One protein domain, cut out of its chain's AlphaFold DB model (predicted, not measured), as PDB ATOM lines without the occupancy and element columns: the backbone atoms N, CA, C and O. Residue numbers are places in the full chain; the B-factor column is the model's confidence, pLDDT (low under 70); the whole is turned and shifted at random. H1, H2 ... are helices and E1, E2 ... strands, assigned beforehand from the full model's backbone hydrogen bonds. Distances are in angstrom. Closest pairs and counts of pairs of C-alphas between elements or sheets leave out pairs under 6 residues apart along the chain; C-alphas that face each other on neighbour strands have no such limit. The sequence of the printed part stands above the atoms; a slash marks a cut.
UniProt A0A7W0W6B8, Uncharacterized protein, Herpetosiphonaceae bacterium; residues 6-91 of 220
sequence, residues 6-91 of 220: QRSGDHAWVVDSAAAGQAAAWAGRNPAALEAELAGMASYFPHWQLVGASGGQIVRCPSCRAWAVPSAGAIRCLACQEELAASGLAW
ATOM      1  N   GLN A   6      -2.764 -17.401  15.395       92.75
ATOM      2  CA  GLN A   6      -3.809 -18.060  16.178       92.75
ATOM      3  C   GLN A   6      -4.192 -17.212  17.385       92.75
ATOM      4  O   GLN A   6      -3.422 -16.357  17.829       92.75
ATOM      5  N   ARG A   7      -5.413 -17.415  17.888       89.38
ATOM      6  CA  ARG A   7      -5.993 -16.627  18.982       89.38
ATOM      7  C   ARG A   7      -6.676 -17.523  20.011       89.38
ATOM      8  O   ARG A   7      -7.337 -18.489  19.635       89.38
ATOM      9  N   SER A   8      -6.537 -17.182  21.291       87.00
ATOM     10  CA  SER A   8      -7.208 -17.832  22.426       87.00
ATOM     11  C   SER A   8      -7.501 -16.794  23.509       87.00
ATOM     12  O   SER A   8      -6.576 -16.310  24.163       87.00
ATOM     13  N   GLY A   9      -8.773 -16.421  23.681       84.50
ATOM     14  CA  GLY A   9      -9.138 -15.270  24.516       84.50
ATOM     15  C   GLY A   9      -8.424 -14.000  24.038       84.50
ATOM     16  O   GLY A   9      -8.401 -13.722  22.839       84.50
ATOM     17  N   ASP A  10      -7.777 -13.293  24.963       84.50
ATOM     18  CA  ASP A  10      -7.021 -12.065  24.678       84.50
ATOM     19  C   ASP A  10      -5.602 -12.318  24.141       84.50
ATOM     20  O   ASP A  10      -4.862 -11.380  23.838       84.50
ATOM     21  N   HIS A  11      -5.197 -13.582  23.999       87.19
ATOM     22  CA  HIS A  11      -3.877 -13.940  23.494       87.19
ATOM     23  C   HIS A  11      -3.907 -14.184  21.986       87.19
ATOM     24  O   HIS A  11      -4.784 -14.878  21.467       87.19
ATOM     25  N   ALA A  12      -2.886 -13.684  21.291       91.94
ATOM     26  CA  ALA A  12      -2.596 -14.011  19.902       91.94
ATOM     27  C   ALA A  12      -1.115 -14.371  19.760       91.94
ATOM     28  O   ALA A  12      -0.266 -13.761  20.409       91.94
ATOM     29  N   TRP A  13      -0.798 -15.346  18.913       94.38
ATOM     30  CA  TRP A  13       0.584 -15.724  18.634       94.38
ATOM     31  C   TRP A  13       0.757 -16.130  17.178       94.38
ATOM     32  O   TRP A  13      -0.180 -16.587  16.521       94.38
ATOM     33  N   VAL A  14       1.980 -15.959  16.687       95.94
ATOM     34  CA  VAL A  14       2.412 -16.546  15.423       95.94
ATOM     35  C   VAL A  14       2.815 -17.988  15.694       95.94
ATOM     36  O   VAL A  14       3.619 -18.246  16.594       95.94
ATOM     37  N   VAL A  15       2.256 -18.916  14.922       97.06
ATOM     38  CA  VAL A  15       2.650 -20.324  14.959       97.06
ATOM     39  C   VAL A  15       4.081 -20.447  14.450       97.06
ATOM     40  O   VAL A  15       4.372 -20.122  13.300       97.06
ATOM     41  N   ASP A  16       4.970 -20.934  15.309       97.56
ATOM     42  CA  ASP A  16       6.349 -21.222  14.938       97.56
ATOM     43  C   ASP A  16       6.451 -22.637  14.350       97.56
ATOM     44  O   ASP A  16       6.475 -23.639  15.072       97.56
ATOM     45  N   SER A  17       6.510 -22.728  13.020       96.44
ATOM     46  CA  SER A  17       6.602 -24.010  12.310       96.44
ATOM     47  C   SER A  17       7.885 -24.788  12.630       96.44
ATOM     48  O   SER A  17       7.875 -26.017  12.571       96.44
ATOM     49  N   ALA A  18       8.979 -24.114  13.003       96.44
ATOM     50  CA  ALA A  18      10.215 -24.788  13.396       96.44
ATOM     51  C   ALA A  18      10.074 -25.421  14.788       96.44
ATOM     52  O   ALA A  18      10.455 -26.575  14.978       96.44
ATOM     53  N   ALA A  19       9.462 -24.710  15.740       97.75
ATOM     54  CA  ALA A  19       9.117 -25.264  17.049       97.75
ATOM     55  C   ALA A  19       8.137 -26.446  16.928       97.75
ATOM     56  O   ALA A  19       8.307 -27.480  17.575       97.75
ATOM     57  N   ALA A  20       7.140 -26.329  16.046       97.06
ATOM     58  CA  ALA A  20       6.212 -27.416  15.740       97.06
ATOM     59  C   ALA A  20       6.938 -28.640  15.143       97.06
ATOM     60  O   ALA A  20       6.680 -29.773  15.556       97.06
ATOM     61  N   GLY A  21       7.884 -28.416  14.225       96.12
ATOM     62  CA  GLY A  21       8.716 -29.464  13.627       96.12
ATOM     63  C   GLY A  21       9.625 -30.186  14.627       96.12
ATOM     64  O   GLY A  21       9.844 -31.387  14.484       96.12
ATOM     65  N   GLN A  22      10.107 -29.489  15.660       96.12
ATOM     66  CA  GLN A  22      10.871 -30.095  16.758       96.12
ATOM     67  C   GLN A  22       9.986 -30.955  17.671       96.12
ATOM     68  O   GLN A  22      10.400 -32.032  18.091       96.12
ATOM     69  N   ALA A  23       8.758 -30.507  17.954       96.12
ATOM     70  CA  ALA A  23       7.829 -31.226  18.825       96.12
ATOM     71  C   ALA A  23       7.247 -32.493  18.177       96.12
ATOM     72  O   ALA A  23       7.003 -33.481  18.866       96.12
ATOM     73  N   ALA A  24       7.011 -32.484  16.861       94.75
ATOM     74  CA  ALA A  24       6.458 -33.620  16.130       94.75
ATOM     75  C   ALA A  24       7.391 -34.088  15.011       94.75
ATOM     76  O   ALA A  24       7.557 -33.424  13.991       94.75
ATOM     77  N   ALA A  25       7.919 -35.306  15.154       92.31
ATOM     78  CA  ALA A  25       8.900 -35.856  14.221       92.31
ATOM     79  C   ALA A  25       8.401 -35.925  12.762       92.31
ATOM     80  O   ALA A  25       9.194 -35.750  11.839       92.31
ATOM     81  N   TRP A  26       7.102 -36.153  12.527       92.19
ATOM     82  CA  TRP A  26       6.538 -36.120  11.172       92.19
ATOM     83  C   TRP A  26       6.627 -34.727  10.540       92.19
ATOM     84  O   TRP A  26       6.935 -34.617   9.357       92.19
ATOM     85  N   ALA A  27       6.408 -33.674  11.329       94.00
ATOM     86  CA  ALA A  27       6.415 -32.295  10.863       94.00
ATOM     87  C   ALA A  27       7.846 -31.835  10.568       94.00
ATOM     88  O   ALA A  27       8.088 -31.199   9.546       94.00
ATOM     89  N   GLY A  28       8.812 -32.240  11.402       94.31
ATOM     90  CA  GLY A  28      10.234 -32.013  11.139       94.31
ATOM     91  C   GLY A  28      10.738 -32.738   9.885       94.31
ATOM     92  O   GLY A  28      11.503 -32.167   9.111       94.31
ATOM     93  N   ARG A  29      10.283 -33.978   9.639       93.75
ATOM     94  CA  ARG A  29      10.635 -34.744   8.426       93.75
ATOM     95  C   ARG A  29       9.920 -34.256   7.166       93.75
ATOM     96  O   ARG A  29      10.441 -34.456   6.073       93.75
ATOM     97  N   ASN A  30       8.733 -33.666   7.302       92.25
ATOM     98  CA  ASN A  30       7.939 -33.174   6.180       92.25
ATOM     99  C   ASN A  30       7.358 -31.772   6.461       92.25
ATOM    100  O   ASN A  30       6.157 -31.635   6.717       92.25
ATOM    101  N   PRO A  31       8.187 -30.713   6.370       93.25
ATOM    102  CA  PRO A  31       7.739 -29.341   6.613       93.25
ATOM    103  C   PRO A  31       6.638 -28.877   5.652       93.25
ATOM    104  O   PRO A  31       5.785 -28.080   6.031       93.25
ATOM    105  N   ALA A  32       6.619 -29.398   4.419       92.25
ATOM    106  CA  ALA A  32       5.585 -29.078   3.437       92.25
ATOM    107  C   ALA A  32       4.204 -29.610   3.859       92.25
ATOM    108  O   ALA A  32       3.201 -28.927   3.666       92.25
ATOM    109  N   ALA A  33       4.144 -30.795   4.477       90.88
ATOM    110  CA  ALA A  33       2.902 -31.309   5.048       90.88
ATOM    111  C   ALA A  33       2.420 -30.453   6.227       90.88
ATOM    112  O   ALA A  33       1.230 -30.173   6.315       90.88
ATOM    113  N   LEU A  34       3.326 -29.992   7.100       93.94
ATOM    114  CA  LEU A  34       2.956 -29.065   8.175       93.94
ATOM    115  C   LEU A  34       2.387 -27.754   7.612       93.94
ATOM    116  O   LEU A  34       1.359 -27.286   8.091       93.94
ATOM    117  N   GLU A  35       3.012 -27.180   6.582       94.50
ATOM    118  CA  GLU A  35       2.503 -25.965   5.932       94.50
ATOM    119  C   GLU A  35       1.106 -26.191   5.332       94.50
ATOM    120  O   GLU A  35       0.219 -25.356   5.503       94.50
ATOM    121  N   ALA A  36       0.874 -27.340   4.687       92.62
ATOM    122  CA  ALA A  36      -0.441 -27.697   4.157       92.62
ATOM    123  C   ALA A  36      -1.505 -27.821   5.265       92.62
ATOM    124  O   ALA A  36      -2.618 -27.321   5.099       92.62
ATOM    125  N   GLU A  37      -1.160 -28.417   6.414       94.25
ATOM    126  CA  GLU A  37      -2.041 -28.465   7.592       94.25
ATOM    127  C   GLU A  37      -2.374 -27.064   8.107       94.25
ATOM    128  O   GLU A  37      -3.541 -26.751   8.344       94.25
ATOM    129  N   LEU A  38      -1.363 -26.205   8.266       96.31
ATOM    130  CA  LEU A  38      -1.546 -24.837   8.750       96.31
ATOM    131  C   LEU A  38      -2.415 -24.017   7.793       96.31
ATOM    132  O   LEU A  38      -3.340 -23.342   8.241       96.31
ATOM    133  N   ALA A  39      -2.170 -24.120   6.485       95.31
ATOM    134  CA  ALA A  39      -2.973 -23.467   5.458       95.31
ATOM    135  C   ALA A  39      -4.429 -23.950   5.471       95.31
ATOM    136  O   ALA A  39      -5.349 -23.129   5.488       95.31
ATOM    137  N   GLY A  40      -4.648 -25.267   5.505       94.81
ATOM    138  CA  GLY A  40      -5.986 -25.855   5.535       94.81
ATOM    139  C   GLY A  40      -6.761 -25.444   6.786       94.81
ATOM    140  O   GLY A  40      -7.898 -24.979   6.695       94.81
ATOM    141  N   MET A  41      -6.132 -25.541   7.956       96.75
ATOM    142  CA  MET A  41      -6.765 -25.159   9.216       96.75
ATOM    143  C   MET A  41      -7.025 -23.653   9.300       96.75
ATOM    144  O   MET A  41      -8.105 -23.264   9.728       96.75
ATOM    145  N   ALA A  42      -6.115 -22.799   8.828       95.25
ATOM    146  CA  ALA A  42      -6.349 -21.354   8.791       95.25
ATOM    147  C   ALA A  42      -7.500 -20.961   7.849       95.25
ATOM    148  O   ALA A  42      -8.247 -20.035   8.157       95.25
ATOM    149  N   SER A  43      -7.660 -21.668   6.726       95.25
ATOM    150  CA  SER A  43      -8.723 -21.412   5.748       95.25
ATOM    151  C   SER A  43     -10.105 -21.838   6.257       95.25
ATOM    152  O   SER A  43     -11.065 -21.074   6.178       95.25
ATOM    153  N   TYR A  44     -10.212 -23.053   6.803       94.31
ATOM    154  CA  TYR A  44     -11.510 -23.669   7.114       94.31
ATOM    155  C   TYR A  44     -11.885 -23.629   8.598       94.31
ATOM    156  O   TYR A  44     -13.064 -23.693   8.941       94.31
ATOM    157  N   PHE A  45     -10.898 -23.525   9.486       94.88
ATOM    158  CA  PHE A  45     -11.064 -23.598  10.937       94.88
ATOM    159  C   PHE A  45     -10.217 -22.526  11.655       94.88
ATOM    160  O   PHE A  45      -9.435 -22.856  12.548       94.88
ATOM    161  N   PRO A  46     -10.371 -21.228  11.326       92.50
ATOM    162  CA  PRO A  46      -9.458 -20.161  11.767       92.50
ATOM    163  C   PRO A  46      -9.395 -19.947  13.290       92.50
ATOM    164  O   PRO A  46      -8.469 -19.315  13.793       92.50
ATOM    165  N   HIS A  47     -10.374 -20.460  14.037       91.81
ATOM    166  CA  HIS A  47     -10.429 -20.368  15.499       91.81
ATOM    167  C   HIS A  47      -9.824 -21.584  16.216       91.81
ATOM    168  O   HIS A  47      -9.759 -21.605  17.445       91.81
ATOM    169  N   TRP A  48      -9.393 -22.600  15.468       96.06
ATOM    170  CA  TRP A  48      -8.735 -23.772  16.026       96.06
ATOM    171  C   TRP A  48      -7.262 -23.490  16.312       96.06
ATOM    172  O   TRP A  48      -6.600 -22.709  15.629       96.06
ATOM    173  N   GLN A  49      -6.749 -24.140  17.349       97.06
ATOM    174  CA  GLN A  49      -5.438 -23.849  17.920       97.06
ATOM    175  C   GLN A  49      -4.540 -25.071  17.785       97.06
ATOM    176  O   GLN A  49      -4.934 -26.176  18.168       97.06
ATOM    177  N   LEU A  50      -3.331 -24.862  17.266       98.12
ATOM    178  CA  LEU A  50      -2.281 -25.868  17.250       98.12
ATOM    179  C   LEU A  50      -1.562 -25.827  18.599       98.12
ATOM    180  O   LEU A  50      -1.043 -24.791  19.016       98.12
ATOM    181  N   VAL A  51      -1.532 -26.963  19.281       98.25
ATOM    182  CA  VAL A  51      -1.005 -27.107  20.638       98.25
ATOM    183  C   VAL A  51      -0.081 -28.319  20.740       98.25
ATOM    184  O   VAL A  51      -0.154 -29.254  19.940       98.25
ATOM    185  N   GLY A  52       0.791 -28.315  21.746       97.88
ATOM    186  CA  GLY A  52       1.634 -29.456  22.086       97.88
ATOM    187  C   GLY A  52       0.822 -30.624  22.653       97.88
ATOM    188  O   GLY A  52      -0.151 -30.435  23.388       97.88
ATOM    189  N   ALA A  53       1.244 -31.846  22.343       96.88
ATOM    190  CA  ALA A  53       0.668 -33.083  22.865       96.88
ATOM    191  C   ALA A  53       1.761 -34.040  23.369       96.88
ATOM    192  O   ALA A  53       2.902 -33.998  22.915       96.88
ATOM    193  N   SER A  54       1.441 -34.897  24.340       94.56
ATOM    194  CA  SER A  54       2.349 -35.919  24.891       94.56
ATOM    195  C   SER A  54       1.569 -37.073  25.498       94.56
ATOM    196  O   SER A  54       0.559 -36.839  26.155       94.56
ATOM    197  N   GLY A  55       2.014 -38.314  25.277       85.94
ATOM    198  CA  GLY A  55       1.403 -39.499  25.901       85.94
ATOM    199  C   GLY A  55      -0.111 -39.608  25.683       85.94
ATOM    200  O   GLY A  55      -0.842 -40.021  26.576       85.94
ATOM    201  N   GLY A  56      -0.609 -39.150  24.531       81.25
ATOM    202  CA  GLY A  56      -2.044 -39.113  24.265       81.25
ATOM    203  C   GLY A  56      -2.810 -38.065  25.079       81.25
ATOM    204  O   GLY A  56      -4.013 -38.213  25.266       81.25
ATOM    205  N   GLN A  57      -2.182 -36.990  25.548       90.38
ATOM    206  CA  GLN A  57      -2.853 -35.852  26.177       90.38
ATOM    207  C   GLN A  57      -2.390 -34.528  25.575       90.38
ATOM    208  O   GLN A  57      -1.304 -34.435  25.008       90.38
ATOM    209  N   ILE A  58      -3.240 -33.505  25.675       95.25
ATOM    210  CA  ILE A  58      -2.872 -32.141  25.298       95.25
ATOM    211  C   ILE A  58      -2.071 -31.522  26.441       95.25
ATOM    212  O   ILE A  58      -2.489 -31.596  27.598       95.25
ATOM    213  N   VAL A  59      -0.945 -30.892  26.120       97.19
ATOM    214  CA  VAL A  59      -0.065 -30.290  27.121       97.19
ATOM    215  C   VAL A  59      -0.658 -28.965  27.606       97.19
ATOM    216  O   VAL A  59      -1.044 -28.084  26.831       97.19
ATOM    217  N   ARG A  60      -0.734 -28.832  28.930       96.94
ATOM    218  CA  ARG A  60      -1.143 -27.622  29.647       96.94
ATOM    219  C   ARG A  60      -0.010 -27.200  30.563       96.94
ATOM    220  O   ARG A  60       0.627 -28.053  31.176       96.94
ATOM    221  N   CYS A  61       0.190 -25.897  30.713       97.12
ATOM    222  CA  CYS A  61       1.126 -25.382  31.703       97.12
ATOM    223  C   CYS A  61       0.682 -25.796  33.120       97.12
ATOM    224  O   CYS A  61      -0.489 -25.593  33.463       97.12
ATOM    225  N   PRO A  62       1.575 -26.353  33.955       96.50
ATOM    226  CA  PRO A  62       1.238 -26.716  35.330       96.50
ATOM    227  C   PRO A  62       0.911 -25.482  36.182       96.50
ATOM    228  O   PRO A  62       0.003 -25.545  37.007       96.50
ATOM    229  N   SER A  63       1.583 -24.359  35.917       96.19
ATOM    230  CA  SER A  63       1.504 -23.119  36.693       96.19
ATOM    231  C   SER A  63       0.187 -22.362  36.483       96.19
ATOM    232  O   SER A  63      -0.461 -21.960  37.443       96.19
ATOM    233  N   CYS A  64      -0.242 -22.176  35.230       95.25
ATOM    234  CA  CYS A  64      -1.407 -21.339  34.897       95.25
ATOM    235  C   CYS A  64      -2.501 -22.056  34.094       95.25
ATOM    236  O   CYS A  64      -3.508 -21.447  33.741       95.25
ATOM    237  N   ARG A  65      -2.315 -23.343  33.769       95.62
ATOM    238  CA  ARG A  65      -3.273 -24.174  33.012       95.62
ATOM    239  C   ARG A  65      -3.566 -23.702  31.582       95.62
ATOM    240  O   ARG A  65      -4.400 -24.311  30.910       95.62
ATOM    241  N   ALA A  66      -2.879 -22.682  31.067       95.31
ATOM    242  CA  ALA A  66      -2.981 -22.286  29.665       95.31
ATOM    243  C   ALA A  66      -2.403 -23.363  28.725       95.31
ATOM    244  O   ALA A  66      -1.661 -24.256  29.152       95.31
ATOM    245  N   TRP A  67      -2.783 -23.303  27.449       95.94
ATOM    246  CA  TRP A  67      -2.285 -24.221  26.423       95.94
ATOM    247  C   TRP A  67      -0.777 -24.068  26.208       95.94
ATOM    248  O   TRP A  67      -0.235 -22.967  26.324       95.94
ATOM    249  N   ALA A  68      -0.115 -25.175  25.877       97.75
ATOM    250  CA  ALA A  68       1.242 -25.170  25.354       97.75
ATOM    251  C   ALA A  68       1.187 -25.054  23.825       97.75
ATOM    252  O   ALA A  68       0.552 -25.885  23.178       97.75
ATOM    253  N   VAL A  69       1.819 -24.036  23.250       98.19
ATOM    254  CA  VAL A  69       1.745 -23.697  21.823       98.19
ATOM    255  C   VAL A  69       3.150 -23.615  21.214       98.19
ATOM    256  O   VAL A  69       4.089 -23.242  21.918       98.19
ATOM    257  N   PRO A  70       3.332 -23.943  19.924       98.06
ATOM    258  CA  PRO A  70       4.601 -23.730  19.232       98.06
ATOM    259  C   PRO A  70       4.832 -22.236  18.976       98.06
ATOM    260  O   PRO A  70       4.143 -21.621  18.157       98.06
ATOM    261  N   SER A  71       5.788 -21.643  19.691       97.31
ATOM    262  CA  SER A  71       6.125 -20.222  19.584       97.31
ATOM    263  C   SER A  71       7.556 -19.949  20.048       97.31
ATOM    264  O   SER A  71       8.048 -20.604  20.964       97.31
ATOM    265  N   ALA A  72       8.212 -18.951  19.451       95.00
ATOM    266  CA  ALA A  72       9.537 -18.472  19.854       95.00
ATOM    267  C   ALA A  72      10.585 -19.596  20.023       95.00
ATOM    268  O   ALA A  72      11.285 -19.666  21.033       95.00
ATOM    269  N   GLY A  73      10.671 -20.488  19.036       96.75
ATOM    270  CA  GLY A  73      11.662 -21.559  18.941       96.75
ATOM    271  C   GLY A  73      11.355 -22.832  19.734       96.75
ATOM    272  O   GLY A  73      12.062 -23.817  19.541       96.75
ATOM    273  N   ALA A  74      10.314 -22.849  20.575       97.88
ATOM    274  CA  ALA A  74       9.982 -23.988  21.436       97.88
ATOM    275  C   ALA A  74       8.463 -24.177  21.628       97.88
ATOM    276  O   ALA A  74       7.638 -23.399  21.143       97.88
ATOM    277  N   ILE A  75       8.072 -25.225  22.354       98.38
ATOM    278  CA  ILE A  75       6.705 -25.347  22.868       98.38
ATOM    279  C   ILE A  75       6.621 -24.552  24.168       98.38
ATOM    280  O   ILE A  75       7.318 -24.843  25.137       98.38
ATOM    281  N   ARG A  76       5.778 -23.523  24.189       98.25
ATOM    282  CA  ARG A  76       5.695 -22.559  25.289       98.25
ATOM    283  C   ARG A  76       4.278 -22.420  25.800       98.25
ATOM    284  O   ARG A  76       3.309 -22.514  25.053       98.25
ATOM    285  N   CYS A  77       4.144 -22.171  27.092       97.62
ATOM    286  CA  CYS A  77       2.876 -21.777  27.668       97.62
ATOM    287  C   CYS A  77       2.401 -20.460  27.042       97.62
ATOM    288  O   CYS A  77       3.101 -19.454  27.104       97.62
ATOM    289  N   LEU A  78       1.171 -20.443  26.531       95.69
ATOM    290  CA  LEU A  78       0.582 -19.256  25.918       95.69
ATOM    291  C   LEU A  78       0.507 -18.045  26.871       95.69
ATOM    292  O   LEU A  78       0.652 -16.910  26.426       95.69
ATOM    293  N   ALA A  79       0.303 -18.279  28.173       95.25
ATOM    294  CA  ALA A  79       0.118 -17.213  29.158       95.25
ATOM    295  C   ALA A  79       1.427 -16.791  29.846       95.25
ATOM    296  O   ALA A  79       1.825 -15.637  29.735       95.25
ATOM    297  N   CYS A  80       2.111 -17.705  30.547       95.81
ATOM    298  CA  CYS A  80       3.320 -17.369  31.313       95.81
ATOM    299  C   CYS A  80       4.628 -17.533  30.529       95.81
ATOM    300  O   CYS A  80       5.687 -17.231  31.072       95.81
ATOM    301  N   GLN A  81       4.574 -18.016  29.282       96.62
ATOM    302  CA  GLN A  81       5.747 -18.197  28.421       96.62
ATOM    303  C   GLN A  81       6.799 -19.175  28.982       96.62
ATOM    304  O   GLN A  81       7.937 -19.195  28.524       96.62
ATOM    305  N   GLU A  82       6.431 -20.015  29.948       97.44
ATOM    306  CA  GLU A  82       7.254 -21.137  30.408       97.44
ATOM    307  C   GLU A  82       7.435 -22.155  29.274       97.44
ATOM    308  O   GLU A  82       6.474 -22.479  28.571       97.44
ATOM    309  N   GLU A  83       8.656 -22.646  29.072       98.12
ATOM    310  CA  GLU A  83       8.929 -23.706  28.101       98.12
ATOM    311  C   GLU A  83       8.423 -25.052  28.630       98.12
ATOM    312  O   GLU A  83       8.592 -25.379  29.803       98.12
ATOM    313  N   LEU A  84       7.764 -25.824  27.771       98.19
ATOM    314  CA  LEU A  84       7.112 -27.075  28.130       98.19
ATOM    315  C   LEU A  84       7.551 -28.177  27.170       98.19
ATOM    316  O   LEU A  84       7.646 -27.966  25.964       98.19
ATOM    317  N   ALA A  85       7.746 -29.383  27.693       97.00
ATOM    318  CA  ALA A  85       8.016 -30.538  26.852       97.00
ATOM    319  C   ALA A  85       6.746 -30.973  26.104       97.00
ATOM    320  O   ALA A  85       5.676 -31.117  26.703       97.00
ATOM    321  N   ALA A  86       6.877 -31.236  24.803       97.12
ATOM    322  CA  ALA A  86       5.878 -31.963  24.034       97.12
ATOM    323  C   ALA A  86       6.546 -32.916  23.038       97.12
ATOM    324  O   ALA A  86       7.558 -32.576  22.434       97.12
ATOM    325  N   SER A  87       5.956 -34.096  22.854       95.81
ATOM    326  CA  SER A  87       6.418 -35.130  21.919       95.81
ATOM    327  C   SER A  87       5.492 -35.292  20.707       95.81
ATOM    328  O   SER A  87       5.487 -36.337  20.055       95.81
ATOM    329  N   GLY A  88       4.621 -34.314  20.466       96.56
ATOM    330  CA  GLY A  88       3.668 -34.323  19.372       96.56
ATOM    331  C   GLY A  88       2.856 -33.039  19.301       96.56
ATOM    332  O   GLY A  88       3.018 -32.118  20.105       96.56
ATOM    333  N   LEU A  89       1.947 -33.009  18.332       97.31
ATOM    334  CA  LEU A  89       1.059 -31.885  18.066       97.31
ATOM    335  C   LEU A  89      -0.397 -32.338  18.071       97.31
ATOM    336  O   LEU A  89      -0.721 -33.497  17.786       97.31
ATOM    337  N   ALA A  90      -1.279 -31.393  18.355       97.56
ATOM    338  CA  ALA A  90      -2.710 -31.577  18.259       97.56
ATOM    339  C   ALA A  90      -3.410 -30.268  17.907       97.56
ATOM    340  O   ALA A  90      -2.932 -29.186  18.231       97.56
ATOM    341  N   TRP A  91      -4.580 -30.387  17.302       97.88
ATOM    342  CA  TRP A  91      -5.518 -29.297  17.119       97.88
ATOM    343  C   TRP A  91      -6.602 -29.362  18.181       97.88
ATOM    344  O   TRP A  91      -7.138 -30.438  18.450       97.88
TER     345      TRP A  91
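Overview. This is residues 6 to 91 of the 220 residues of an uncharacterized protein of Herpetosiphonaceae bacterium (UniProt A0A7W0W6B8). Two small antiparallel strand pairs, E3 with E6 and E4 with E5, sit close together in the middle of a compact domain, with E3 crossing near E4. The three helices gather at one end of the long axis, where H1 packs on the strand pairs and the longer H3 lies farther out; the loop of residues 55 to 67 reaches to the other end, and the hairpin E1 and E2 makes a third, separate strand pair at one side. The printed part has 86 residues, with three named helices and six named strands in the order E1 E2 H1 H2 H3 E3 E4 E5 E6, a mixed class of helices and strands. The three sheets have two strands each, all antiparallel. The radius of gyration of the C-alphas is 11.9 A, and the C-alphas span 34 by 25 by 23 A.

Arrangement. E3, residues 49 to 54, and E6, residues 88 to 91, are antiparallel neighbours at 144 degrees between their directions. N 51 and O 90 are 2.8 A apart and N 88 and O 53 are 3.0 A apart, both within hydrogen-bond range. E4, residues 68 to 71, and E5, residues 74 to 77, form an antiparallel hairpin at 134 degrees, with N 69 and O 76 at 2.8 A and N 76 and O 69 at 2.8 A. The closest C-alphas of E3 and E4 are those of Val 51 and Val 69, 4.5 A apart, while E4 and E6 are apart. H1, residues 17 to 23, comes nearest to E5 with the C-alphas of Ala 19 and Ala 74, 4.6 A apart. Its closest C-alphas to E6 are those of Ala 23 and Gly 88, at 5.2 A. H2, residues 25 to 29, and H1 touch only at the corner by their link, closest at the C-alphas of Gly 21 and Gly 28, 3.9 A apart. H3, residues 31 to 44, touches H1 with residues 31 to 35 alone, closest at the C-alphas of Gly 21 and Pro 31, 7.1 A apart. H1 and H3 run opposite ways at a steep tilt of 68 degrees, only just short of about perpendicular. H3 is apart from E4, E5 and E6. E1, residues 6 to 8, and E2, residues 11 to 14, form an antiparallel hairpin at 162 degrees, with N 6 and O 13 at 2.9 A. The closest C-alphas of E2 and E4 are those of Val 14 and Ser 71, 6.7 A apart. In H1, H2 and H3 every O i to N i+4 pair is within hydrogen-bond range.

Along the chain. E1 begins at C-alpha 6 (-3.809, -18.060, 16.178) and measures 7.1 A; E2 measures 10.6 A. H1 is 9.8 A long and H2 6.2 A. H3, the longest helix, runs 20.1 A from C-alpha 31 (7.739, -29.341, 6.613) to C-alpha 44. E3, the longest strand, measures 16.0 A, E4 9.0 A and E5 9.7 A. E6 is 10.7 A long and ends at C-alpha 91 (-5.518, -29.297, 17.119).

Size, cuts and confidence. The two C-alphas farthest apart are those of Ala 32 and Ser 63, at 34.0 A. The printed part has no cut. The link from E3 to E4, 13 residues, is long, and residues 57 to 58 in it pair antiparallel with residues 53 to 54 of E3. The link from E5 to E6, 10 residues, is short. The other links are tight. The mean pLDDT of the printed part is 94.9, and no printed residue is under 70.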